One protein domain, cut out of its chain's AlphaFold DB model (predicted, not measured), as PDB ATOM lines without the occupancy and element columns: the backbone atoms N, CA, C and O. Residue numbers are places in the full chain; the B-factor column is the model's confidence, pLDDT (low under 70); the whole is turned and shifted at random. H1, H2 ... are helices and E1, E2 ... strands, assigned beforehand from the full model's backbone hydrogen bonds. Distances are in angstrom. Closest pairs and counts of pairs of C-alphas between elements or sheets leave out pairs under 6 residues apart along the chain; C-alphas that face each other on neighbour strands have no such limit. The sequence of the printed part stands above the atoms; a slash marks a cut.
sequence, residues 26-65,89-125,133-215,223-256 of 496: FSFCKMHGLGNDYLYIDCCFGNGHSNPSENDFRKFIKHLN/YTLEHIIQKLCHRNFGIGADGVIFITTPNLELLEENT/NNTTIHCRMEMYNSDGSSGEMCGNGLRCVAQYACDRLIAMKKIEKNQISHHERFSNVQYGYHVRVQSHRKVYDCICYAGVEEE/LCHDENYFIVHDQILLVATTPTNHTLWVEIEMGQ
ATOM      1  N   PHE A  26     111.069  20.683  36.151       78.69
ATOM      2  CA  PHE A  26     109.929  20.264  35.341       78.69
ATOM      3  C   PHE A  26     109.143  19.186  36.073       78.69
ATOM      4  O   PHE A  26     109.723  18.235  36.591       78.69
ATOM      5  N   SER A  27     107.821  19.326  36.113       83.00
ATOM      6  CA  SER A  27     106.938  18.300  36.672       83.00
ATOM      7  C   SER A  27     106.531  17.303  35.594       83.00
ATOM      8  O   SER A  27     106.329  17.676  34.438       83.00
ATOM      9  N   PHE A  28     106.378  16.042  35.979       87.19
ATOM     10  CA  PHE A  28     105.868  14.992  35.110       87.19
ATOM     11  C   PHE A  28     104.842  14.128  35.840       87.19
ATOM     12  O   PHE A  28     104.894  13.939  37.059       87.19
ATOM     13  N   CYS A  29     103.943  13.554  35.055       89.06
ATOM     14  CA  CYS A  29     103.099  12.437  35.440       89.06
ATOM     15  C   CYS A  29     103.547  11.214  34.642       89.06
ATOM     16  O   CYS A  29     103.747  11.302  33.437       89.06
ATOM     17  N   LYS A  30     103.720  10.065  35.282       91.88
ATOM     18  CA  LYS A  30     104.001   8.801  34.607       91.88
ATOM     19  C   LYS A  30     102.731   7.969  34.569       91.88
ATOM     20  O   LYS A  30     102.138   7.685  35.610       91.88
ATOM     21  N   MET A  31     102.331   7.555  33.374       91.88
ATOM     22  CA  MET A  31     101.148   6.720  33.153       91.88
ATOM     23  C   MET A  31     101.494   5.600  32.176       91.88
ATOM     24  O   MET A  31     102.466   5.700  31.426       91.88
ATOM     25  N   HIS A  32     100.692   4.538  32.170       91.19
ATOM     26  CA  HIS A  32     100.797   3.500  31.154       91.19
ATOM     27  C   HIS A  32      99.431   3.052  30.637       91.19
ATOM     28  O   HIS A  32      98.439   2.981  31.371       91.19
ATOM     29  N   GLY A  33      99.411   2.636  29.373       88.81
ATOM     30  CA  GLY A  33      98.321   1.872  28.779       88.81
ATOM     31  C   GLY A  33      98.814   0.465  28.473       88.81
ATOM     32  O   GLY A  33      99.602   0.299  27.550       88.81
ATOM     33  N   LEU A  34      98.357  -0.539  29.234       90.19
ATOM     34  CA  LEU A  34      98.760  -1.946  29.051       90.19
ATOM     35  C   LEU A  34     100.290  -2.156  29.089       90.19
ATOM     36  O   LEU A  34     100.864  -2.834  28.241       90.19
ATOM     37  N   GLY A  35     100.964  -1.530  30.057       87.31
ATOM     38  CA  GLY A  35     102.409  -1.665  30.255       87.31
ATOM     39  C   GLY A  35     103.297  -0.895  29.273       87.31
ATOM     40  O   GLY A  35     104.506  -0.952  29.443       87.31
ATOM     41  N   ASN A  36     102.726  -0.189  28.290       87.62
ATOM     42  CA  ASN A  36     103.443   0.790  27.469       87.62
ATOM     43  C   ASN A  36     103.421   2.144  28.207       87.62
ATOM     44  O   ASN A  36     102.337   2.724  28.381       87.62
ATOM     45  N   ASP A  37     104.574   2.556  28.748       91.44
ATOM     46  CA  ASP A  37     104.705   3.609  29.763       91.44
ATOM     47  C   ASP A  37     105.374   4.885  29.238       91.44
ATOM     48  O   ASP A  37     106.450   4.835  28.662       91.44
ATOM     49  N   TYR A  38     104.773   6.053  29.492       93.25
ATOM     50  CA  TYR A  38     105.303   7.351  29.051       93.25
ATOM     51  C   TYR A  38     105.439   8.335  30.212       93.25
ATOM     52  O   TYR A  38     104.712   8.261  31.210       93.25
ATOM     53  N   LEU A  39     106.348   9.298  30.049       93.62
ATOM     54  CA  LEU A  39     106.383  10.510  30.865       93.62
ATOM     55  C   LEU A  39     105.510  11.580  30.208       93.62
ATOM     56  O   LEU A  39     105.774  11.986  29.083       93.62
ATOM     57  N   TYR A  40     104.489  12.044  30.913       92.19
ATOM     58  CA  TYR A  40     103.574  13.090  30.477       92.19
ATOM     59  C   TYR A  40     103.984  14.415  31.108       92.19
ATOM     60  O   TYR A  40     103.998  14.546  32.335       92.19
ATOM     61  N   ILE A  41     104.311  15.395  30.271       89.88
ATOM     62  CA  ILE A  41     104.697  16.743  30.693       89.88
ATOM     63  C   ILE A  41     103.579  17.695  30.270       89.88
ATOM     64  O   ILE A  41     103.321  17.884  29.081       89.88
ATOM     65  N   ASP A  42     102.879  18.260  31.251       86.38
ATOM     66  CA  ASP A  42     101.782  19.200  31.024       86.38
ATOM     67  C   ASP A  42     102.327  20.595  30.738       86.38
ATOM     68  O   ASP A  42     102.936  21.224  31.598       86.38
ATOM     69  N   CYS A  43     102.089  21.077  29.525       83.06
ATOM     70  CA  CYS A  43     102.442  22.422  29.094       83.06
ATOM     71  C   CYS A  43     101.200  23.269  28.760       83.06
ATOM     72  O   CYS A  43     101.327  24.414  28.332       83.06
ATOM     73  N   CYS A  44      99.995  22.712  28.920       73.31
ATOM     74  CA  CYS A  44      98.749  23.288  28.416       73.31
ATOM     75  C   CYS A  44      97.865  23.856  29.529       73.31
ATOM     76  O   CYS A  44      97.219  24.888  29.343       73.31
ATOM     77  N   PHE A  45      97.782  23.176  30.671       66.00
ATOM     78  CA  PHE A  45      96.766  23.485  31.677       66.00
ATOM     79  C   PHE A  45      97.251  24.479  32.745       66.00
ATOM     80  O   PHE A  45      96.419  25.054  33.442       66.00
ATOM     81  N   GLY A  46      98.560  24.749  32.815       55.69
ATOM     82  CA  GLY A  46      99.175  25.773  33.667       55.69
ATOM     83  C   GLY A  46      98.971  25.583  35.182       55.69
ATOM     84  O   GLY A  46      98.106  24.840  35.649       55.69
ATOM     85  N   ASN A  47      99.769  26.314  35.966       46.38
ATOM     86  CA  ASN A  47      99.601  26.480  37.413       46.38
ATOM     87  C   ASN A  47      98.923  27.828  37.690       46.38
ATOM     88  O   ASN A  47      99.597  28.799  38.012       46.38
ATOM     89  N   GLY A  48      97.611  27.923  37.461       43.47
ATOM     90  CA  GLY A  48      96.738  28.970  38.021       43.47
ATOM     91  C   GLY A  48      96.939  30.446  37.622       43.47
ATOM     92  O   GLY A  48      95.963  31.185  37.685       43.47
ATOM     93  N   HIS A  49      98.117  30.911  37.186       35.03
ATOM     94  CA  HIS A  49      98.413  32.355  37.125       35.03
ATOM     95  C   HIS A  49      99.313  32.847  35.976       35.03
ATOM     96  O   HIS A  49      99.635  34.033  35.936       35.03
ATOM     97  N   SER A  50      99.676  32.016  34.997       36.56
ATOM     98  CA  SER A  50     100.471  32.458  33.839       36.56
ATOM     99  C   SER A  50      99.738  32.279  32.512       36.56
ATOM    100  O   SER A  50      99.044  31.287  32.295       36.56
ATOM    101  N   ASN A  51      99.926  33.253  31.622       37.44
ATOM    102  CA  ASN A  51      99.395  33.277  30.263       37.44
ATOM    103  C   ASN A  51      99.758  31.959  29.528       37.44
ATOM    104  O   ASN A  51     100.948  31.657  29.418       37.44
ATOM    105  N   PRO A  52      98.789  31.180  29.002       43.97
ATOM    106  CA  PRO A  52      99.046  29.919  28.284       43.97
ATOM    107  C   PRO A  52      99.926  30.069  27.031       43.97
ATOM    108  O   PRO A  52     100.385  29.084  26.461       43.97
ATOM    109  N   SER A  53     100.146  31.307  26.574       41.53
ATOM    110  CA  SER A  53     100.896  31.645  25.364       41.53
ATOM    111  C   SER A  53     102.413  31.453  25.480       41.53
ATOM    112  O   SER A  53     103.097  31.440  24.456       41.53
ATOM    113  N   GLU A  54     102.948  31.241  26.685       43.69
ATOM    114  CA  GLU A  54     104.372  30.970  26.925       43.69
ATOM    115  C   GLU A  54     104.570  29.526  27.416       43.69
ATOM    116  O   GLU A  54     105.023  29.251  28.526       43.69
ATOM    117  N   ASN A  55     104.124  28.617  26.549       53.38
ATOM    118  CA  ASN A  55     104.094  27.160  26.659       53.38
ATOM    119  C   ASN A  55     105.384  26.594  27.296       53.38
ATOM    120  O   ASN A  55     106.483  26.871  26.806       53.38
ATOM    121  N   ASP A  56     105.266  25.772  28.347       55.69
ATOM    122  CA  ASP A  56     106.416  25.133  29.008       55.69
ATOM    123  C   ASP A  56     107.231  24.268  28.042       55.69
ATOM    124  O   ASP A  56     108.433  24.139  28.222       55.69
ATOM    125  N   PHE A  57     106.634  23.794  26.942       63.16
ATOM    126  CA  PHE A  57     107.368  23.178  25.838       63.16
ATOM    127  C   PHE A  57     108.319  24.166  25.140       63.16
ATOM    128  O   PHE A  57     109.491  23.867  24.957       63.16
ATOM    129  N   ARG A  58     107.876  25.389  24.811       61.19
ATOM    130  CA  ARG A  58     108.767  26.423  24.244       61.19
ATOM    131  C   ARG A  58     109.810  26.880  25.256       61.19
ATOM    132  O   ARG A  58     110.938  27.135  24.858       61.19
ATOM    133  N   LYS A  59     109.469  26.967  26.546       60.47
ATOM    134  CA  LYS A  59     110.450  27.248  27.610       60.47
ATOM    135  C   LYS A  59     111.461  26.116  27.775       60.47
ATOM    136  O   LYS A  59     112.634  26.414  27.972       60.47
ATOM    137  N   PHE A  60     111.015  24.864  27.668       65.06
ATOM    138  CA  PHE A  60     111.853  23.668  27.662       65.06
ATOM    139  C   PHE A  60     112.830  23.761  26.489       65.06
ATOM    140  O   PHE A  60     114.022  23.886  26.718       65.06
ATOM    141  N   ILE A  61     112.332  23.882  25.255       65.31
ATOM    142  CA  ILE A  61     113.128  24.036  24.025       65.31
ATOM    143  C   ILE A  61     114.081  25.246  24.073       65.31
ATOM    144  O   ILE A  61     115.253  25.124  23.715       65.31
ATOM    145  N   LYS A  62     113.623  26.399  24.574       62.00
ATOM    146  CA  LYS A  62     114.444  27.609  24.739       62.00
ATOM    147  C   LYS A  62     115.579  27.404  25.747       62.00
ATOM    148  O   LYS A  62     116.681  27.880  25.495       62.00
ATOM    149  N   HIS A  63     115.349  26.672  26.843       57.97
ATOM    150  CA  HIS A  63     116.407  26.291  27.792       57.97
ATOM    151  C   HIS A  63     117.449  25.356  27.182       57.97
ATOM    152  O   HIS A  63     118.595  25.355  27.623       57.97
ATOM    153  N   LEU A  64     117.081  24.594  26.153       59.28
ATOM    154  CA  LEU A  64     118.013  23.721  25.442       59.28
ATOM    155  C   LEU A  64     118.913  24.472  24.452       59.28
ATOM    156  O   LEU A  64     119.721  23.839  23.784       59.28
ATOM    157  N   ASN A  65     118.789  25.805  24.335       54.28
ATOM    158  CA  ASN A  65     119.392  26.595  23.252       54.28
ATOM    159  C   ASN A  65     119.036  26.051  21.852       54.28
ATOM    160  O   ASN A  65     119.803  26.199  20.902       54.28
ATOM    161  N   TYR A  89     122.705  20.828  24.433       68.62
ATOM    162  CA  TYR A  89     122.103  19.499  24.407       68.62
ATOM    163  C   TYR A  89     120.843  19.533  23.552       68.62
ATOM    164  O   TYR A  89     120.004  20.417  23.700       68.62
ATOM    165  N   THR A  90     120.694  18.555  22.661       81.50
ATOM    166  CA  THR A  90     119.498  18.446  21.826       81.50
ATOM    167  C   THR A  90     118.311  17.908  22.633       81.50
ATOM    168  O   THR A  90     118.474  17.209  23.636       81.50
ATOM    169  N   LEU A  91     117.093  18.199  22.168       82.75
ATOM    170  CA  LEU A  91     115.847  17.659  22.719       82.75
ATOM    171  C   LEU A  91     115.885  16.127  22.725       82.75
ATOM    172  O   LEU A  91     115.567  15.498  23.731       82.75
ATOM    173  N   GLU A  92     116.351  15.557  21.614       86.94
ATOM    174  CA  GLU A  92     116.574  14.127  21.432       86.94
ATOM    175  C   GLU A  92     117.450  13.546  22.552       86.94
ATOM    176  O   GLU A  92     117.061  12.574  23.198       86.94
ATOM    177  N   HIS A  93     118.585  14.190  22.856       86.06
ATOM    178  CA  HIS A  93     119.498  13.728  23.900       86.06
ATOM    179  C   HIS A  93     118.830  13.682  25.279       86.06
ATOM    180  O   HIS A  93     119.022  12.736  26.041       86.06
ATOM    181  N   ILE A  94     118.019  14.685  25.610       87.19
ATOM    182  CA  ILE A  94     117.348  14.744  26.912       87.19
ATOM    183  C   ILE A  94     116.234  13.712  27.007       87.19
ATOM    184  O   ILE A  94     116.105  13.060  28.041       87.19
ATOM    185  N   ILE A  95     115.468  13.508  25.935       90.31
ATOM    186  CA  ILE A  95     114.461  12.445  25.890       90.31
ATOM    187  C   ILE A  95     115.126  11.083  26.104       90.31
ATOM    188  O   ILE A  95     114.673  10.325  26.961       90.31
ATOM    189  N   GLN A  96     116.238  10.802  25.417       90.50
ATOM    190  CA  GLN A  96     117.007   9.568  25.611       90.50
ATOM    191  C   GLN A  96     117.444   9.388  27.071       90.50
ATOM    192  O   GLN A  96     117.311   8.300  27.636       90.50
ATOM    193  N   LYS A  97     117.928  10.457  27.717       91.25
ATOM    194  CA  LYS A  97     118.333  10.433  29.129       91.25
ATOM    195  C   LYS A  97     117.161  10.177  30.071       91.25
ATOM    196  O   LYS A  97     117.276   9.320  30.940       91.25
ATOM    197  N   LEU A  98     116.036  10.870  29.886       91.88
ATOM    198  CA  LEU A  98     114.834  10.705  30.710       91.88
ATOM    199  C   LEU A  98     114.250   9.293  30.580       91.88
ATOM    200  O   LEU A  98     113.889   8.675  31.586       91.88
ATOM    201  N   CYS A  99     114.199   8.769  29.356       93.12
ATOM    202  CA  CYS A  99     113.656   7.451  29.044       93.12
ATOM    203  C   CYS A  99     114.584   6.295  29.445       93.12
ATOM    204  O   CYS A  99     114.123   5.157  29.557       93.12
ATOM    205  N   HIS A 100     115.870   6.549  29.712       92.56
ATOM    206  CA  HIS A 100     116.814   5.501  30.092       92.56
ATOM    207  C   HIS A 100     116.392   4.808  31.400       92.56
ATOM    208  O   HIS A 100     116.439   5.397  32.476       92.56
ATOM    209  N   ARG A 101     116.048   3.514  31.357       92.25
ATOM    210  CA  ARG A 101     115.427   2.813  32.502       92.25
ATOM    211  C   ARG A 101     116.295   2.696  33.768       92.25
ATOM    212  O   ARG A 101     115.738   2.577  34.850       92.25
ATOM    213  N   ASN A 102     117.628   2.755  33.650       91.94
ATOM    214  CA  ASN A 102     118.541   2.659  34.809       91.94
ATOM    215  C   ASN A 102     119.105   4.002  35.308       91.94
ATOM    216  O   ASN A 102     119.566   4.082  36.440       91.94
ATOM    217  N   PHE A 103     119.150   5.018  34.445       89.44
ATOM    218  CA  PHE A 103     119.871   6.283  34.697       89.44
ATOM    219  C   PHE A 103     118.971   7.509  34.494       89.44
ATOM    220  O   PHE A 103     119.365   8.624  34.816       89.44
ATOM    221  N   GLY A 104     117.775   7.286  33.956       91.88
ATOM    222  CA  GLY A 104     116.675   8.222  33.838       91.88
ATOM    223  C   GLY A 104     115.531   7.842  34.767       91.88
ATOM    224  O   GLY A 104     115.667   7.006  35.661       91.88
ATOM    225  N   ILE A 105     114.367   8.428  34.503       93.88
ATOM    226  CA  ILE A 105     113.106   8.024  35.137       93.88
ATOM    227  C   ILE A 105     112.637   6.678  34.555       93.88
ATOM    228  O   ILE A 105     112.004   5.876  35.245       93.88
ATOM    229  N   GLY A 106     112.970   6.421  33.286       93.12
ATOM    230  CA  GLY A 106     112.617   5.207  32.562       93.12
ATOM    231  C   GLY A 106     111.219   5.283  31.964       93.12
ATOM    232  O   GLY A 106     110.254   5.413  32.709       93.12
ATOM    233  N   ALA A 107     111.101   5.175  30.644       93.06
ATOM    234  CA  ALA A 107     109.829   5.134  29.918       93.06
ATOM    235  C   ALA A 107     110.062   4.678  28.467       93.06
ATOM    236  O   ALA A 107     111.191   4.729  27.979       93.06
ATOM    237  N   ASP A 108     108.999   4.285  27.770       89.06
ATOM    238  CA  ASP A 108     109.002   4.034  26.322       89.06
ATOM    239  C   ASP A 108     109.058   5.337  25.501       89.06
ATOM    240  O   ASP A 108     109.392   5.319  24.313       89.06
ATOM    241  N   GLY A 109     108.787   6.482  26.135       91.19
ATOM    242  CA  GLY A 109     108.895   7.803  25.526       91.19
ATOM    243  C   GLY A 109     108.451   8.946  26.442       91.19
ATOM    244  O   GLY A 109     108.074   8.750  27.602       91.19
ATOM    245  N   VAL A 110     108.433  10.152  25.879       93.00
ATOM    246  CA  VAL A 110     107.917  11.373  26.515       93.00
ATOM    247  C   VAL A 110     106.770  11.925  25.674       93.00
ATOM    248  O   VAL A 110     106.867  11.998  24.450       93.00
ATOM    249  N   ILE A 111     105.679  12.324  26.323       93.69
ATOM    250  CA  ILE A 111     104.535  12.978  25.693       93.69
ATOM    251  C   ILE A 111     104.341  14.354  26.327       93.69
ATOM    252  O   ILE A 111     104.022  14.473  27.509       93.69
ATOM    253  N   PHE A 112     104.483  15.404  25.525       91.75
ATOM    254  CA  PHE A 112     104.141  16.761  25.930       91.75
ATOM    255  C   PHE A 112     102.669  17.034  25.625       91.75
ATOM    256  O   PHE A 112     102.205  16.845  24.498       91.75
ATOM    257  N   ILE A 113     101.928  17.495  26.630       91.38
ATOM    258  CA  ILE A 113     100.526  17.893  26.503       91.38
ATOM    259  C   ILE A 113     100.505  19.408  26.318       91.38
ATOM    260  O   ILE A 113     100.699  20.168  27.261       91.38
ATOM    261  N   THR A 114     100.307  19.850  25.084       87.94
ATOM    262  CA  THR A 114     100.429  21.245  24.648       87.94
ATOM    263  C   THR A 114      99.079  21.824  24.228       87.94
ATOM    264  O   THR A 114      98.071  21.118  24.131       87.94
ATOM    265  N   THR A 115      99.040  23.132  23.977       85.69
ATOM    266  CA  THR A 115      97.874  23.783  23.372       85.69
ATOM    267  C   THR A 115      97.641  23.272  21.942       85.69
ATOM    268  O   THR A 115      98.621  23.067  21.215       85.69
ATOM    269  N   PRO A 116      96.381  23.110  21.499       86.44
ATOM    270  CA  PRO A 116      96.067  22.779  20.110       86.44
ATOM    271  C   PRO A 116      96.727  23.738  19.120       86.44
ATOM    272  O   PRO A 116      96.771  24.945  19.355       86.44
ATOM    273  N   ASN A 117      97.220  23.200  18.008       84.94
ATOM    274  CA  ASN A 117      97.738  23.986  16.896       84.94
ATOM    275  C   ASN A 117      96.783  23.835  15.708       84.94
ATOM    276  O   ASN A 117      96.831  22.836  14.988       84.94
ATOM    277  N   LEU A 118      95.905  24.825  15.542       81.50
ATOM    278  CA  LEU A 118      94.850  24.803  14.531       81.50
ATOM    279  C   LEU A 118      95.392  24.937  13.104       81.50
ATOM    280  O   LEU A 118      94.764  24.428  12.185       81.50
ATOM    281  N   GLU A 119      96.565  25.551  12.922       79.81
ATOM    282  CA  GLU A 119      97.206  25.720  11.608       79.81
ATOM    283  C   GLU A 119      97.699  24.389  11.020       79.81
ATOM    284  O   GLU A 119      97.894  24.279   9.815       79.81
ATOM    285  N   LEU A 120      97.895  23.367  11.861       77.69
ATOM    286  CA  LEU A 120      98.311  22.032  11.423       77.69
ATOM    287  C   LEU A 120      97.138  21.124  11.038       77.69
ATOM    288  O   LEU A 120      97.380  20.018  10.560       77.69
ATOM    289  N   LEU A 121      95.892  21.514  11.310       78.25
ATOM    290  CA  LEU A 121      94.738  20.653  11.051       78.25
ATOM    291  C   LEU A 121      94.440  20.585   9.551       78.25
ATOM    292  O   LEU A 121      94.568  21.575   8.837       78.25
ATOM    293  N   GLU A 122      94.015  19.416   9.078       67.50
ATOM    294  CA  GLU A 122      93.542  19.277   7.700       67.50
ATOM    295  C   GLU A 122      92.209  20.031   7.529       67.50
ATOM    296  O   GLU A 122      91.381  20.077   8.445       67.50
ATOM    297  N   GLU A 123      91.963  20.600   6.343       57.03
ATOM    298  CA  GLU A 123      90.787  21.449   6.061       57.03
ATOM    299  C   GLU A 123      89.437  20.764   6.379       57.03
ATOM    300  O   GLU A 123      88.450  21.430   6.702       57.03
ATOM    301  N   ASN A 124      89.403  19.425   6.369       54.81
ATOM    302  CA  ASN A 124      88.215  18.608   6.625       54.81
ATOM    303  C   ASN A 124      88.088  18.087   8.072       54.81
ATOM    304  O   ASN A 124      87.077  17.471   8.403       54.81
ATOM    305  N   THR A 125      89.056  18.331   8.966       54.47
ATOM    306  CA  THR A 125      89.039  17.777  10.341       54.47
ATOM    307  C   THR A 125      87.983  18.427  11.245       54.47
ATOM    308  O   THR A 125      87.589  17.854  12.257       54.47
ATOM    309  N   ASN A 133      77.295  22.987  18.645       41.03
ATOM    310  CA  ASN A 133      78.030  23.288  19.887       41.03
ATOM    311  C   ASN A 133      79.536  23.437  19.600       41.03
ATOM    312  O   ASN A 133      80.097  22.760  18.747       41.03
ATOM    313  N   ASN A 134      80.167  24.357  20.325       46.81
ATOM    314  CA  ASN A 134      81.586  24.718  20.297       46.81
ATOM    315  C   ASN A 134      82.527  23.511  20.027       46.81
ATOM    316  O   ASN A 134      82.632  22.592  20.846       46.81
ATOM    317  N   THR A 135      83.240  23.489  18.895       61.84
ATOM    318  CA  THR A 135      84.211  22.437  18.524       61.84
ATOM    319  C   THR A 135      85.545  22.586  19.279       61.84
ATOM    320  O   THR A 135      86.627  22.565  18.708       61.84
ATOM    321  N   THR A 136      85.484  22.749  20.604       82.81
ATOM    322  CA  THR A 136      86.646  22.846  21.492       82.81
ATOM    323  C   THR A 136      87.531  21.594  21.426       82.81
ATOM    324  O   THR A 136      87.148  20.520  21.903       82.81
ATOM    325  N   ILE A 137      88.731  21.747  20.864       88.94
ATOM    326  CA  ILE A 137      89.855  20.819  21.028       88.94
ATOM    327  C   ILE A 137      90.499  21.137  22.379       88.94
ATOM    328  O   ILE A 137      90.801  22.295  22.661       88.94
ATOM    329  N   HIS A 138      90.668  20.131  23.233       91.12
ATOM    330  CA  HIS A 138      91.016  20.361  24.635       91.12
ATOM    331  C   HIS A 138      92.524  20.435  24.874       91.12
ATOM    332  O   HIS A 138      92.970  21.204  25.718       91.12
ATOM    333  N   CYS A 139      93.306  19.637  24.148       91.81
ATOM    334  CA  CYS A 139      94.766  19.656  24.191       91.81
ATOM    335  C   CYS A 139      95.353  19.006  22.933       91.81
ATOM    336  O   CYS A 139      94.629  18.409  22.129       91.81
ATOM    337  N   ARG A 140      96.671  19.109  22.778       91.19
ATOM    338  CA  ARG A 140      97.462  18.434  21.753       91.19
ATOM    339  C   ARG A 140      98.541  17.576  22.399       91.19
ATOM    340  O   ARG A 140      99.196  18.026  23.331       91.19
ATOM    341  N   MET A 141      98.757  16.371  21.885       92.62
ATOM    342  CA  MET A 141      99.897  15.538  22.258       92.62
ATOM    343  C   MET A 141     101.043  15.709  21.259       92.62
ATOM    344  O   MET A 141     100.840  15.635  20.047       92.62
ATOM    345  N   GLU A 142     102.250  15.912  21.775       90.31
ATOM    346  CA  GLU A 142     103.497  15.744  21.031       90.31
ATOM    347  C   GLU A 142     104.280  14.590  21.640       90.31
ATOM    348  O   GLU A 142     104.689  14.657  22.799       90.31
ATOM    349  N   MET A 143     104.453  13.518  20.875       89.38
ATOM    350  CA  MET A 143     105.097  12.300  21.344       89.38
ATOM    351  C   MET A 143     106.521  12.197  20.811       89.38
ATOM    352  O   MET A 143     106.771  12.427  19.629       89.38
ATOM    353  N   TYR A 144     107.418  11.747  21.679       89.56
ATOM    354  CA  TYR A 144     108.769  11.342  21.338       89.56
ATOM    355  C   TYR A 144     109.043   9.942  21.881       89.56
ATOM    356  O   TYR A 144     108.693   9.636  23.025       89.56
ATOM    357  N   ASN A 145     109.663   9.097  21.066       86.81
ATOM    358  CA  ASN A 145     110.092   7.756  21.451       86.81
ATOM    359  C   ASN A 145     111.288   7.817  22.412       86.81
ATOM    360  O   ASN A 145     111.924   8.857  22.576       86.81
ATOM    361  N   SER A 146     111.627   6.689  23.034       88.38
ATOM    362  CA  SER A 146     112.783   6.587  23.937       88.38
ATOM    363  C   SER A 146     114.131   6.909  23.280       88.38
ATOM    364  O   SER A 146     115.050   7.325  23.979       88.38
ATOM    365  N   ASP A 147     114.247   6.780  21.956       84.06
ATOM    366  CA  ASP A 147     115.419   7.197  21.180       84.06
ATOM    367  C   ASP A 147     115.411   8.696  20.818       84.06
ATOM    368  O   ASP A 147     116.339   9.178  20.183       84.06
ATOM    369  N   GLY A 148     114.386   9.447  21.229       85.50
ATOM    370  CA  GLY A 148     114.230  10.875  20.962       85.50
ATOM    371  C   GLY A 148     113.627  11.223  19.597       85.50
ATOM    372  O   GLY A 148     113.347  12.398  19.355       85.50
ATOM    373  N   SER A 149     113.360  10.240  18.730       82.25
ATOM    374  CA  SER A 149     112.624  10.465  17.479       82.25
ATOM    375  C   SER A 149     111.171  10.873  17.751       82.25
ATOM    376  O   SER A 149     110.557  10.428  18.725       82.25
ATOM    377  N   SER A 150     110.592  11.725  16.899       84.12
ATOM    378  CA  SER A 150     109.185  12.118  17.023       84.12
ATOM    379  C   SER A 150     108.246  10.997  16.560       84.12
ATOM    380  O   SER A 150     108.486  10.318  15.562       84.12
ATOM    381  N   GLY A 151     107.157  10.801  17.302       73.94
ATOM    382  CA  GLY A 151     106.089   9.859  16.975       73.94
ATOM    383  C   GLY A 151     104.824  10.586  16.523       73.94
ATOM    384  O   GLY A 151     104.415  11.572  17.135       73.94
ATOM    385  N   GLU A 152     104.169  10.089  15.473       67.75
ATOM    386  CA  GLU A 152     102.919  10.682  14.976       67.75
ATOM    387  C   GLU A 152     101.721  10.384  15.888       67.75
ATOM    388  O   GLU A 152     100.897  11.264  16.156       67.75
ATOM    389  N   MET A 153     101.600   9.131  16.346       74.44
ATOM    390  CA  MET A 153     100.481   8.667  17.165       74.44
ATOM    391  C   MET A 153     100.825   7.364  17.897       74.44
ATOM    392  O   MET A 153     101.374   6.432  17.311       74.44
ATOM    393  N   CYS A 154     100.430   7.277  19.168       81.81
ATOM    394  CA  CYS A 154     100.369   6.028  19.919       81.81
ATOM    395  C   CYS A 154      99.005   5.917  20.594       81.81
ATOM    396  O   CYS A 154      98.657   6.735  21.446       81.81
ATOM    397  N   GLY A 155      98.241   4.874  20.258       84.94
ATOM    398  CA  GLY A 155      96.915   4.654  20.834       84.94
ATOM    399  C   GLY A 155      96.929   4.470  22.359       84.94
ATOM    400  O   GLY A 155      95.977   4.862  23.026       84.94
ATOM    401  N   ASN A 156      98.007   3.916  22.929       87.88
ATOM    402  CA  ASN A 156      98.169   3.798  24.385       87.88
ATOM    403  C   ASN A 156      98.444   5.163  25.029       87.88
ATOM    404  O   ASN A 156      97.816   5.508  26.032       87.88
ATOM    405  N   GLY A 157      99.330   5.951  24.412       91.44
ATOM    406  CA  GLY A 157      99.651   7.309  24.839       91.44
ATOM    407  C   GLY A 157      98.429   8.225  24.811       91.44
ATOM    408  O   GLY A 157      98.139   8.886  25.805       91.44
ATOM    409  N   LEU A 158      97.662   8.183  23.718       93.56
ATOM    410  CA  LEU A 158      96.458   8.987  23.505       93.56
ATOM    411  C   LEU A 158      95.382   8.740  24.574       93.56
ATOM    412  O   LEU A 158      94.791   9.700  25.063       93.56
ATOM    413  N   ARG A 159      95.170   7.483  25.007       93.56
ATOM    414  CA  ARG A 159      94.225   7.177  26.103       93.56
ATOM    415  C   ARG A 159      94.646   7.855  27.403       93.56
ATOM    416  O   ARG A 159      93.813   8.424  28.101       93.56
ATOM    417  N   CYS A 160      95.939   7.816  27.715       93.56
ATOM    418  CA  CYS A 160      96.469   8.450  28.917       93.56
ATOM    419  C   CYS A 160      96.377   9.980  28.840       93.56
ATOM    420  O   CYS A 160      95.969  10.594  29.819       93.56
ATOM    421  N   VAL A 161      96.664  10.591  27.680       94.69
ATOM    422  CA  VAL A 161      96.478  12.043  27.477       94.69
ATOM    423  C   VAL A 161      95.013  12.437  27.648       94.69
ATOM    424  O   VAL A 161      94.728  13.417  28.330       94.69
ATOM    425  N   ALA A 162      94.083  11.675  27.067       93.81
ATOM    426  CA  ALA A 162      92.654  11.937  27.201       93.81
ATOM    427  C   ALA A 162      92.203  11.873  28.668       93.81
ATOM    428  O   ALA A 162      91.528  12.794  29.127       93.81
ATOM    429  N   GLN A 163      92.633  10.849  29.417       91.81
ATOM    430  CA  GLN A 163      92.337  10.737  30.847       91.81
ATOM    431  C   GLN A 163      92.961  11.884  31.653       91.81
ATOM    432  O   GLN A 163      92.273  12.507  32.456       91.81
ATOM    433  N   TYR A 164      94.231  12.214  31.403       90.75
ATOM    434  CA  TYR A 164      94.908  13.318  32.082       90.75
ATOM    435  C   TYR A 164      94.186  14.649  31.838       90.75
ATOM    436  O   TYR A 164      93.871  15.381  32.776       90.75
ATOM    437  N   ALA A 165      93.860  14.954  30.580       89.94
ATOM    438  CA  ALA A 165      93.116  16.156  30.222       89.94
ATOM    439  C   ALA A 165      91.710  16.163  30.841       89.94
ATOM    440  O   ALA A 165      91.270  17.205  31.321       89.94
ATOM    441  N   CYS A 166      91.025  15.015  30.881       88.31
ATOM    442  CA  CYS A 166      89.742  14.864  31.564       88.31
ATOM    443  C   CYS A 166      89.844  15.296  33.031       88.31
ATOM    444  O   CYS A 166      89.102  16.181  33.458       88.31
ATOM    445  N   ASP A 167      90.812  14.749  33.766       84.56
ATOM    446  CA  ASP A 167      91.002  15.032  35.188       84.56
ATOM    447  C   ASP A 167      91.307  16.524  35.426       84.56
ATOM    448  O   ASP A 167      90.720  17.153  36.312       84.56
ATOM    449  N   ARG A 168      92.153  17.141  34.581       82.31
ATOM    450  CA  ARG A 168      92.437  18.591  34.642       82.31
ATOM    451  C   ARG A 168      91.194  19.436  34.367       82.31
ATOM    452  O   ARG A 168      90.937  20.402  35.083       82.31
ATOM    453  N   LEU A 169      90.413  19.092  33.346       84.25
ATOM    454  CA  LEU A 169      89.205  19.835  32.981       84.25
ATOM    455  C   LEU A 169      88.110  19.706  34.043       84.25
ATOM    456  O   LEU A 169      87.414  20.689  34.301       84.25
ATOM    457  N   ILE A 170      87.978  18.536  34.678       81.69
ATOM    458  CA  ILE A 170      87.078  18.325  35.819       81.69
ATOM    459  C   ILE A 170      87.499  19.227  36.981       81.69
ATOM    460  O   ILE A 170      86.667  19.972  37.499       81.69
ATOM    461  N   ALA A 171      88.786  19.228  37.347       76.00
ATOM    462  CA  ALA A 171      89.307  20.079  38.420       76.00
ATOM    463  C   ALA A 171      89.071  21.577  38.147       76.00
ATOM    464  O   ALA A 171      88.776  22.347  39.060       76.00
ATOM    465  N   MET A 172      89.135  21.989  36.880       78.62
ATOM    466  CA  MET A 172      88.844  23.359  36.445       78.62
ATOM    467  C   MET A 172      87.353  23.659  36.247       78.62
ATOM    468  O   MET A 172      87.020  24.797  35.916       78.62
ATOM    469  N   LYS A 173      86.463  22.671  36.402       80.94
ATOM    470  CA  LYS A 173      85.023  22.779  36.102       80.94
ATOM    471  C   LYS A 173      84.750  23.263  34.668       80.94
ATOM    472  O   LYS A 173      83.855  24.068  34.430       80.94
ATOM    473  N   LYS A 174      85.556  22.788  33.712       81.56
ATOM    474  CA  LYS A 174      85.499  23.142  32.279       81.56
ATOM    475  C   LYS A 174      84.902  22.047  31.393       81.56
ATOM    476  O   LYS A 174      84.846  22.218  30.178       81.56
ATOM    477  N   ILE A 175      84.488  20.927  31.976       83.44
ATOM    478  CA  ILE A 175      83.854  19.814  31.271       83.44
ATOM    479  C   ILE A 175      82.736  19.235  32.133       83.44
ATOM    480  O   ILE A 175      82.832  19.217  33.361       83.44
ATOM    481  N   GLU A 176      81.687  18.743  31.484       82.12
ATOM    482  CA  GLU A 176      80.533  18.136  32.139       82.12
ATOM    483  C   GLU A 176      80.437  16.643  31.820       82.12
ATOM    484  O   GLU A 176      80.914  16.161  30.787       82.12
ATOM    485  N   LYS A 177      79.827  15.902  32.747       81.81
ATOM    486  CA  LYS A 177      79.589  14.466  32.619       81.81
ATOM    487  C   LYS A 177      78.335  14.234  31.779       81.81
ATOM    488  O   LYS A 177      77.268  14.725  32.136       81.81
ATOM    489  N   ASN A 178      78.438  13.412  30.740       78.69
ATOM    490  CA  ASN A 178      77.336  13.109  29.832       78.69
ATOM    491  C   ASN A 178      76.943  11.633  29.887       78.69
ATOM    492  O   ASN A 178      77.770  10.756  30.141       78.69
ATOM    493  N   GLN A 179      75.667  11.362  29.627       77.31
ATOM    494  CA  GLN A 179      75.181  10.009  29.388       77.31
ATOM    495  C   GLN A 179      75.732   9.493  28.054       77.31
ATOM    496  O   GLN A 179      75.619  10.164  27.030       77.31
ATOM    497  N   ILE A 180      76.294   8.285  28.063       74.19
ATOM    498  CA  ILE A 180      76.848   7.631  26.881       74.19
ATOM    499  C   ILE A 180      75.881   6.548  26.403       74.19
ATOM    500  O   ILE A 180      75.636   5.544  27.076       74.19
ATOM    501  N   SER A 181      75.305   6.751  25.223       59.75
ATOM    502  CA  SER A 181      74.346   5.836  24.607       59.75
ATOM    503  C   SER A 181      75.061   4.757  23.789       59.75
ATOM    504  O   SER A 181      75.160   4.832  22.567       59.75
ATOM    505  N   HIS A 182      75.557   3.709  24.450       57.34
ATOM    506  CA  HIS A 182      76.125   2.564  23.726       57.34
ATOM    507  C   HIS A 182      75.060   1.574  23.241       57.34
ATOM    508  O   HIS A 182      75.208   1.001  22.161       57.34
ATOM    509  N   HIS A 183      73.967   1.368  23.988       50.50
ATOM    510  CA  HIS A 183      72.916   0.423  23.601       50.50
ATOM    511  C   HIS A 183      71.648   0.533  24.456       50.50
ATOM    512  O   HIS A 183      71.735   0.660  25.670       50.50
ATOM    513  N   GLU A 184      70.477   0.329  23.842       44.50
ATOM    514  CA  GLU A 184      69.178   0.214  24.539       44.50
ATOM    515  C   GLU A 184      69.026  -1.089  25.352       44.50
ATOM    516  O   GLU A 184      68.130  -1.216  26.181       44.50
ATOM    517  N   ARG A 185      69.887  -2.087  25.106       42.00
ATOM    518  CA  ARG A 185      69.748  -3.446  25.662       42.00
ATOM    519  C   ARG A 185      70.303  -3.599  27.082       42.00
ATOM    520  O   ARG A 185      70.009  -4.598  27.732       42.00
ATOM    521  N   PHE A 186      71.089  -2.630  27.552       47.62
ATOM    522  CA  PHE A 186      71.613  -2.595  28.913       47.62
ATOM    523  C   PHE A 186      70.825  -1.572  29.721       47.62
ATOM    524  O   PHE A 186      70.764  -0.402  29.364       47.62
ATOM    525  N   SER A 187      70.239  -2.015  30.833       41.66
ATOM    526  CA  SER A 187      69.508  -1.148  31.766       41.66
ATOM    527  C   SER A 187      70.400  -0.118  32.465       41.66
ATOM    528  O   SER A 187      69.893   0.821  33.071       41.66
ATOM    529  N   ASN A 188      71.720  -0.308  32.415       53.53
ATOM    530  CA  ASN A 188      72.677   0.518  33.132       53.53
ATOM    531  C   ASN A 188      73.169   1.629  32.211       53.53
ATOM    532  O   ASN A 188      73.884   1.383  31.239       53.53
ATOM    533  N   VAL A 189      72.774   2.854  32.539       57.22
ATOM    534  CA  VAL A 189      73.238   4.055  31.855       57.22
ATOM    535  C   VAL A 189      74.738   4.220  32.100       57.22
ATOM    536  O   VAL A 189      75.176   4.323  33.245       57.22
ATOM    537  N   GLN A 190      75.524   4.245  31.024       69.06
ATOM    538  CA  GLN A 190      76.936   4.613  31.094       69.06
ATOM    539  C   GLN A 190      77.063   6.130  31.109       69.06
ATOM    540  O   GLN A 190      76.310   6.826  30.429       69.06
ATOM    541  N   TYR A 191      78.037   6.641  31.851       76.56
ATOM    542  CA  TYR A 191      78.359   8.061  31.866       76.56
ATOM    543  C   TYR A 191      79.852   8.265  31.648       76.56
ATOM    544  O   TYR A 191      80.675   7.488  32.136       76.56
ATOM    545  N   GLY A 192      80.205   9.344  30.965       83.12
ATOM    546  CA  GLY A 192      81.591   9.670  30.672       83.12
ATOM    547  C   GLY A 192      81.789  11.141  30.354       83.12
ATOM    548  O   GLY A 192      80.840  11.926  30.315       83.12
ATOM    549  N   TYR A 193      83.045  11.497  30.136       87.44
ATOM    550  CA  TYR A 193      83.483  12.841  29.786       87.44
ATOM    551  C   TYR A 193      84.056  12.827  28.376       87.44
ATOM    552  O   TYR A 193      84.883  11.975  28.049       87.44
ATOM    553  N   HIS A 194      83.614  13.768  27.549       90.19
ATOM    554  CA  HIS A 194      84.033  13.851  26.158       90.19
ATOM    555  C   HIS A 194      85.254  14.759  26.006       90.19
ATOM    556  O   HIS A 194      85.156  15.977  26.166       90.19
ATOM    557  N   VAL A 195      86.399  14.177  25.670       90.81
ATOM    558  CA  VAL A 195      87.670  14.888  25.510       90.81
ATOM    559  C   VAL A 195      88.118  14.779  24.059       90.81
ATOM    560  O   VAL A 195      88.038  13.723  23.450       90.81
ATOM    561  N   ARG A 196      88.622  15.883  23.511       92.94
ATOM    562  CA  ARG A 196      89.180  15.952  22.155       92.94
ATOM    563  C   ARG A 196      90.657  16.250  22.226       92.94
ATOM    564  O   ARG A 196      91.028  17.304  22.750       92.94
ATOM    565  N   VAL A 197      91.463  15.341  21.698       92.56
ATOM    566  CA  VAL A 197      92.923  15.437  21.719       92.56
ATOM    567  C   VAL A 197      93.432  15.518  20.287       92.56
ATOM    568  O   VAL A 197      93.136  14.653  19.466       92.56
ATOM    569  N   GLN A 198      94.201  16.557  19.976       90.62
ATOM    570  CA  GLN A 198      94.921  16.645  18.712       90.62
ATOM    571  C   GLN A 198      96.212  15.818  18.790       90.62
ATOM    572  O   GLN A 198      97.002  15.998  19.712       90.62
ATOM    573  N   SER A 199      96.467  14.957  17.808       89.12
ATOM    574  CA  SER A 199      97.782  14.345  17.581       89.12
ATOM    575  C   SER A 199      98.191  14.638  16.148       89.12
ATOM    576  O   SER A 199      97.474  14.292  15.208       89.12
ATOM    577  N   HIS A 200      99.330  15.304  15.978       85.00
ATOM    578  CA  HIS A 200      99.776  15.788  14.673       85.00
ATOM    579  C   HIS A 200      98.675  16.621  13.967       85.00
ATOM    580  O   HIS A 200      98.231  17.633  14.523       85.00
ATOM    581  N   ARG A 201      98.220  16.208  12.777       83.44
ATOM    582  CA  ARG A 201      97.177  16.888  11.983       83.44
ATOM    583  C   ARG A 201      95.750  16.400  12.249       83.44
ATOM    584  O   ARG A 201      94.810  16.918  11.658       83.44
ATOM    585  N   LYS A 202      95.576  15.406  13.126       85.25
ATOM    586  CA  LYS A 202      94.280  14.771  13.398       85.25
ATOM    587  C   LYS A 202      93.771  15.107  14.791       85.25
ATOM    588  O   LYS A 202      94.551  15.315  15.720       85.25
ATOM    589  N   VAL A 203      92.450  15.119  14.936       89.50
ATOM    590  CA  VAL A 203      91.755  15.240  16.222       89.50
ATOM    591  C   VAL A 203      91.060  13.922  16.512       89.50
ATOM    592  O   VAL A 203      90.430  13.348  15.630       89.50
ATOM    593  N   TYR A 204      91.193  13.458  17.748       90.75
ATOM    594  CA  TYR A 204      90.586  12.228  18.228       90.75
ATOM    595  C   TYR A 204      89.531  12.545  19.278       90.75
ATOM    596  O   TYR A 204      89.827  13.184  20.296       90.75
ATOM    597  N   ASP A 205      88.316  12.065  19.038       91.50
ATOM    598  CA  ASP A 205      87.233  12.072  20.011       91.50
ATOM    599  C   ASP A 205      87.421  10.916  20.993       91.50
ATOM    600  O   ASP A 205      87.574   9.753  20.612       91.50
ATOM    601  N   CYS A 206      87.456  11.259  22.277       92.56
ATOM    602  CA  CYS A 206      87.707  10.330  23.364       92.56
ATOM    603  C   CYS A 206      86.579  10.405  24.393       92.56
ATOM    604  O   CYS A 206      86.109  11.489  24.746       92.56
ATOM    605  N   ILE A 207      86.194   9.255  24.941       90.38
ATOM    606  CA  ILE A 207      85.269   9.164  26.071       90.38
ATOM    607  C   ILE A 207      86.027   8.569  27.253       90.38
ATOM    608  O   ILE A 207      86.457   7.417  27.219       90.38
ATOM    609  N   CYS A 208      86.187   9.362  28.310       89.31
ATOM    610  CA  CYS A 208      86.724   8.891  29.585       89.31
ATOM    611  C   CYS A 208      85.548   8.417  30.442       89.31
ATOM    612  O   CYS A 208      84.706   9.228  30.845       89.31
ATOM    613  N   TYR A 209      85.444   7.109  30.677       82.69
ATOM    614  CA  TYR A 209      84.334   6.554  31.444       82.69
ATOM    615  C   TYR A 209      84.492   6.889  32.921       82.69
ATOM    616  O   TYR A 209      85.543   6.662  33.521       82.69
ATOM    617  N   ALA A 210      83.423   7.398  33.529       66.56
ATOM    618  CA  ALA A 210      83.403   7.582  34.969       66.56
ATOM    619  C   ALA A 210      83.316   6.211  35.652       66.56
ATOM    620  O   ALA A 210      82.483   5.385  35.271       66.56
ATOM    621  N   GLY A 211      84.146   5.970  36.671       55.47
ATOM    622  CA  GLY A 211      83.993   4.795  37.529       55.47
ATOM    623  C   GLY A 211      82.569   4.716  38.092       55.47
ATOM    624  O   GLY A 211      81.973   5.739  38.437       55.47
ATOM    625  N   VAL A 212      82.002   3.511  38.141       41.72
ATOM    626  CA  VAL A 212      80.715   3.262  38.801       41.72
ATOM    627  C   VAL A 212      81.009   3.010  40.278       41.72
ATOM    628  O   VAL A 212      81.677   2.030  40.596       41.72
ATOM    629  N   GLU A 213      80.539   3.884  41.168       38.06
ATOM    630  CA  GLU A 213      80.443   3.558  42.595       38.06
ATOM    631  C   GLU A 213      79.195   2.701  42.838       38.06
ATOM    632  O   GLU A 213      78.123   2.968  42.290       38.06
ATOM    633  N   GLU A 214      79.335   1.655  43.651       35.91
ATOM    634  CA  GLU A 214      78.214   0.828  44.096       35.91
ATOM    635  C   GLU A 214      77.309   1.621  45.054       35.91
ATOM    636  O   GLU A 214      77.746   2.081  46.110       35.91
ATOM    637  N   GLU A 215      76.016   1.737  44.731       33.88
ATOM    638  CA  GLU A 215      74.997   2.259  45.650       33.88
ATOM    639  C   GLU A 215      74.701   1.250  46.775       33.88
ATOM    640  O   GLU A 215      73.694   0.542  46.797       33.88
ATOM    641  N   LEU A 223      80.319  12.180  45.306       33.94
ATOM    642  CA  LEU A 223      81.037  12.356  44.055       33.94
ATOM    643  C   LEU A 223      82.548  12.157  44.289       33.94
ATOM    644  O   LEU A 223      83.057  12.470  45.364       33.94
ATOM    645  N   CYS A 224      83.292  11.856  43.223       33.94
ATOM    646  CA  CYS A 224      84.695  12.272  43.067       33.94
ATOM    647  C   CYS A 224      84.859  13.819  43.099       33.94
ATOM    648  O   CYS A 224      85.596  14.404  42.307       33.94
ATOM    649  N   HIS A 225      84.132  14.513  43.971       35.53
ATOM    650  CA  HIS A 225      84.292  15.904  44.353       35.53
ATOM    651  C   HIS A 225      84.521  15.905  45.862       35.53
ATOM    652  O   HIS A 225      83.590  15.694  46.633       35.53
ATOM    653  N   ASP A 226      85.794  16.016  46.245       33.03
ATOM    654  CA  ASP A 226      86.292  17.068  47.149       33.03
ATOM    655  C   ASP A 226      87.529  16.661  47.970       33.03
ATOM    656  O   ASP A 226      88.162  17.543  48.537       33.03
ATOM    657  N   GLU A 227      87.966  15.392  47.992       35.03
ATOM    658  CA  GLU A 227      89.040  14.992  48.938       35.03
ATOM    659  C   GLU A 227      90.378  14.508  48.339       35.03
ATOM    660  O   GLU A 227      91.334  14.345  49.090       35.03
ATOM    661  N   ASN A 228      90.519  14.381  47.011       36.25
ATOM    662  CA  ASN A 228      91.790  13.963  46.375       36.25
ATOM    663  C   ASN A 228      92.413  15.011  45.433       36.25
ATOM    664  O   ASN A 228      93.282  14.688  44.631       36.25
ATOM    665  N   TYR A 229      91.996  16.274  45.510       39.00
ATOM    666  CA  TYR A 229      92.650  17.371  44.791       39.00
ATOM    667  C   TYR A 229      93.078  18.415  45.811       39.00
ATOM    668  O   TYR A 229      92.263  19.205  46.281       39.00
ATOM    669  N   PHE A 230      94.358  18.420  46.176       34.34
ATOM    670  CA  PHE A 230      94.886  19.474  47.028       34.34
ATOM    671  C   PHE A 230      95.398  20.603  46.137       34.34
ATOM    672  O   PHE A 230      96.395  20.458  45.430       34.34
ATOM    673  N   ILE A 231      94.714  21.745  46.188       35.66
ATOM    674  CA  ILE A 231      95.285  23.011  45.732       35.66
ATOM    675  C   ILE A 231      96.239  23.457  46.839       35.66
ATOM    676  O   ILE A 231      95.809  23.964  47.873       35.66
ATOM    677  N   VAL A 232      97.535  23.217  46.660       31.45
ATOM    678  CA  VAL A 232      98.561  23.714  47.583       31.45
ATOM    679  C   VAL A 232      99.241  24.890  46.896       31.45
ATOM    680  O   VAL A 232      99.925  24.696  45.900       31.45
ATOM    681  N   HIS A 233      99.053  26.105  47.422       28.81
ATOM    682  CA  HIS A 233      99.759  27.320  46.974       28.81
ATOM    683  C   HIS A 233      99.650  27.570  45.456       28.81
ATOM    684  O   HIS A 233     100.657  27.593  44.753       28.81
ATOM    685  N   ASP A 234      98.422  27.698  44.940       33.34
ATOM    686  CA  ASP A 234      98.122  27.948  43.516       33.34
ATOM    687  C   ASP A 234      98.625  26.876  42.525       33.34
ATOM    688  O   ASP A 234      98.514  27.029  41.306       33.34
ATOM    689  N   GLN A 235      99.104  25.737  43.031       35.28
ATOM    690  CA  GLN A 235      99.381  24.541  42.246       35.28
ATOM    691  C   GLN A 235      98.185  23.597  42.366       35.28
ATOM    692  O   GLN A 235      97.852  23.134  43.460       35.28
ATOM    693  N   ILE A 236      97.539  23.272  41.238       38.53
ATOM    694  CA  ILE A 236      96.670  22.090  41.179       38.53
ATOM    695  C   ILE A 236      97.615  20.889  41.181       38.53
ATOM    696  O   ILE A 236      97.996  20.390  40.116       38.53
ATOM    697  N   LEU A 237      98.023  20.453  42.373       36.34
ATOM    698  CA  LEU A 237      98.688  19.176  42.535       36.34
ATOM    699  C   LEU A 237      97.617  18.118  42.256       36.34
ATOM    700  O   LEU A 237      96.666  17.954  43.023       36.34
ATOM    701  N   LEU A 238      97.734  17.432  41.117       39.59
ATOM    702  CA  LEU A 238      96.996  16.198  40.881       39.59
ATOM    703  C   LEU A 238      97.464  15.216  41.951       39.59
ATOM    704  O   LEU A 238      98.507  14.573  41.825       39.59
ATOM    705  N   VAL A 239      96.703  15.121  43.035       35.84
ATOM    706  CA  VAL A 239      96.887  14.094  44.049       35.84
ATOM    707  C   VAL A 239      96.248  12.817  43.502       35.84
ATOM    708  O   VAL A 239      95.313  12.248  44.038       35.84
ATOM    709  N   ALA A 240      96.847  12.305  42.427       38.00
ATOM    710  CA  ALA A 240      96.959  10.868  42.232       38.00
ATOM    711  C   ALA A 240      98.062  10.337  43.178       38.00
ATOM    712  O   ALA A 240      98.971   9.637  42.750       38.00
ATOM    713  N   THR A 241      98.068  10.735  44.461       32.31
ATOM    714  CA  THR A 241      99.009  10.165  45.451       32.31
ATOM    715  C   THR A 241      98.510   8.838  46.001       32.31
ATOM    716  O   THR A 241      99.270   8.111  46.635       32.31
ATOM    717  N   THR A 242      97.263   8.478  45.717       34.84
ATOM    718  CA  THR A 242      96.772   7.120  45.897       34.84
ATOM    719  C   THR A 242      96.525   6.519  44.524       34.84
ATOM    720  O   THR A 242      95.687   7.059  43.794       34.84
ATOM    721  N   PRO A 243      97.204   5.412  44.163       37.19
ATOM    722  CA  PRO A 243      96.745   4.547  43.088       37.19
ATOM    723  C   PRO A 243      95.265   4.299  43.354       37.19
ATOM    724  O   PRO A 243      94.904   3.717  44.380       37.19
ATOM    725  N   THR A 244      94.381   4.815  42.505       40.50
ATOM    726  CA  THR A 244      92.991   4.407  42.609       40.50
ATOM    727  C   THR A 244      93.003   2.912  42.319       40.50
ATOM    728  O   THR A 244      93.444   2.499  41.249       40.50
ATOM    729  N   ASN A 245      92.505   2.084  43.239       39.25
ATOM    730  CA  ASN A 245      92.309   0.643  43.002       39.25
ATOM    731  C   ASN A 245      91.323   0.359  41.843       39.25
ATOM    732  O   ASN A 245      90.990  -0.791  41.565       39.25
ATOM    733  N   HIS A 246      90.846   1.403  41.166       51.22
ATOM    734  CA  HIS A 246      89.948   1.362  40.034       51.22
ATOM    735  C   HIS A 246      90.727   1.609  38.746       51.22
ATOM    736  O   HIS A 246      91.362   2.648  38.562       51.22
ATOM    737  N   THR A 247      90.651   0.640  37.841       60.59
ATOM    738  CA  THR A 247      91.108   0.789  36.463       60.59
ATOM    739  C   THR A 247      90.215   1.792  35.738       60.59
ATOM    740  O   THR A 247      89.009   1.568  35.612       60.59
ATOM    741  N   LEU A 248      90.811   2.881  35.254       81.25
ATOM    742  CA  LEU A 248      90.141   3.865  34.408       81.25
ATOM    743  C   LEU A 248      90.088   3.340  32.973       81.25
ATOM    744  O   LEU A 248      91.050   2.731  32.503       81.25
ATOM    745  N   TRP A 249      88.972   3.567  32.285       85.94
ATOM    746  CA  TRP A 249      88.763   3.120  30.908       85.94
ATOM    747  C   TRP A 249      88.540   4.320  30.003       85.94
ATOM    748  O   TRP A 249      87.760   5.217  30.324       85.94
ATOM    749  N   VAL A 250      89.204   4.297  28.853       89.94
ATOM    750  CA  VAL A 250      89.078   5.331  27.830       89.94
ATOM    751  C   VAL A 250      88.743   4.674  26.502       89.94
ATOM    752  O   VAL A 250      89.383   3.700  26.095       89.94
ATOM    753  N   GLU A 251      87.735   5.223  25.843       92.19
ATOM    754  CA  GLU A 251      87.380   4.953  24.457       92.19
ATOM    755  C   GLU A 251      87.964   6.044  23.557       92.19
ATOM    756  O   GLU A 251      87.920   7.221  23.907       92.19
ATOM    757  N   ILE A 252      88.502   5.650  22.406       91.81
ATOM    758  CA  ILE A 252      88.997   6.542  21.352       91.81
ATOM    759  C   ILE A 252      88.297   6.171  20.047       91.81
ATOM    760  O   ILE A 252      88.337   5.002  19.654       91.81
ATOM    761  N   GLU A 253      87.717   7.148  19.347       90.69
ATOM    762  CA  GLU A 253      87.274   6.971  17.962       90.69
ATOM    763  C   GLU A 253      88.509   6.851  17.055       90.69
ATOM    764  O   GLU A 253      89.212   7.824  16.787       90.69
ATOM    765  N   MET A 254      88.815   5.627  16.612       85.75
ATOM    766  CA  MET A 254      89.989   5.341  15.771       85.75
ATOM    767  C   MET A 254      89.744   5.673  14.294       85.75
ATOM    768  O   MET A 254      90.670   5.623  13.484       85.75
ATOM    769  N   GLY A 255      88.498   6.006  13.953       83.00
ATOM    770  CA  GLY A 255      88.033   6.306  12.610       83.00
ATOM    771  C   GLY A 255      87.105   5.223  12.073       83.00
ATOM    772  O   GLY A 255      86.408   4.522  12.809       83.00
ATOM    773  N   GLN A 256      87.069   5.110  10.752       81.12
ATOM    774  CA  GLN A 256      86.181   4.191  10.054       81.12
ATOM    775  C   GLN A 256      86.884   2.868   9.760       81.12
ATOM    776  O   GLN A 256      88.107   2.811   9.636       81.12
TER     777      GLN A 256
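AT A GLANCE: This is residues 26 to 65, 89 to 125, 133 to 215 and 223 to 256 of the 496 residues of a protein of Naegleria fowleri (UniProt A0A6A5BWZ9). A strongly twisted sheet of eight strands, E1 to E7 and E10, curls round one long helix, H3, which is the core; the ring is not closed, since its edge strands E1 and E10 stay apart. At one end of the long axis the short helices H1 and H2 pack on the part of the sheet made by E2, E3 and E4, apart from H3; at the other end residues 183 to 188, between E5 and E6, stick out; and away from both ends, to one side of the body, a small hairpin, E8 and E9, sits by the last residues of H3. The printed part has 194 residues, with three named helices and ten named strands in the order E1 E2 H1 H2 E3 E4 H3 E5 E6 E7 E8 E9 E10, in the class mixed, helices and strands. The large sheet is branched and mixed parallel and antiparallel, and the small one is antiparallel. The whole is compact, with a radius of gyration of the C-alphas of 17.3 A, and spans 57 by 42 by 34 A.

HOW THE PARTS SIT: E1, residues 26 to 33, and E2, residues 36 to 42, form an antiparallel hairpin at 147 degrees, with N 29 and O 40 2.9 A apart. On the other side of E2 lies E3, residues 109 to 114, parallel at 33 degrees, with N 41 and O 111 at 2.9 A. H1, residues 56 to 63, is on the sheet over E2, at a height over the sheet of 9.7 A. H2, residues 91 to 99, is on it across the strands, at 81 degrees to E4, residues 139 to 145, on the local plane. H1 and H2 are close but not clearly touching, their closest C-alphas being those of Ile 61 and Leu 91, 7.1 A apart. E3 and E4 are antiparallel at 160 degrees, with N 112 and O 142 at 2.8 A. The sheet curls round H3, residues 155 to 171; its closest C-alphas to E1 are Asn 156 and Gly 33, 4.8 A apart. E5, residues 177 to 180, E6, residues 190 to 199, and E7, residues 202 to 209, form a meander, each strand the antiparallel neighbour of the one before, with N 178 and O 192 at 2.9 A and N 195 and O 206 at 2.9 A. E6 is staggered: E5 and E4 lie on one side of it, beside residues 190 to 193 and 197 to 199, and E7 on the other side. E4 and E6 are parallel at 63 degrees, with N 141 and O 198 at 2.8 A. The closest C-alphas of H3 and E6 are those of Ala 162 and Val 195, 6.0 A apart. E8, residues 229 to 232, and E9, residues 235 to 238, are a hairpin, with N 232 and O 235 at 3.2 A; H3 and E9 are near each other. E10, residues 248 to 256, is antiparallel to E7, with N 207 and O 251 at 2.9 A. In H1, H2 and H3 every O i to N i+4 pair is within hydrogen-bond range.

IN THESE COORDINATES: E1 begins at C-alpha 26, at (109.929, 20.264, 35.341), and is 22.7 A long. H3 runs 24.6 A from C-alpha 155, at (96.915, 4.654, 20.834). E6 measures 26.7 A, E7 22.2 A and E4 19.6 A. E10 is 24.7 A long and ends at C-alpha 256, at (86.181, 4.191, 10.054).

THE WHOLE: The two C-alphas farthest apart, those of Asn 65 and Arg 185, are 58.1 A apart. Residues 66 to 88, 126 to 132 and 216 to 222 are not printed, with C-alpha gaps of 7.7, 15.6 and 11.9 A. Of the links that are printed whole, E2 to H1, 13 residues, is long. The mean pLDDT of the printed part is 72.6; stretches under 70 include residues 45 to 65, 181 to 190 and 223 to 247.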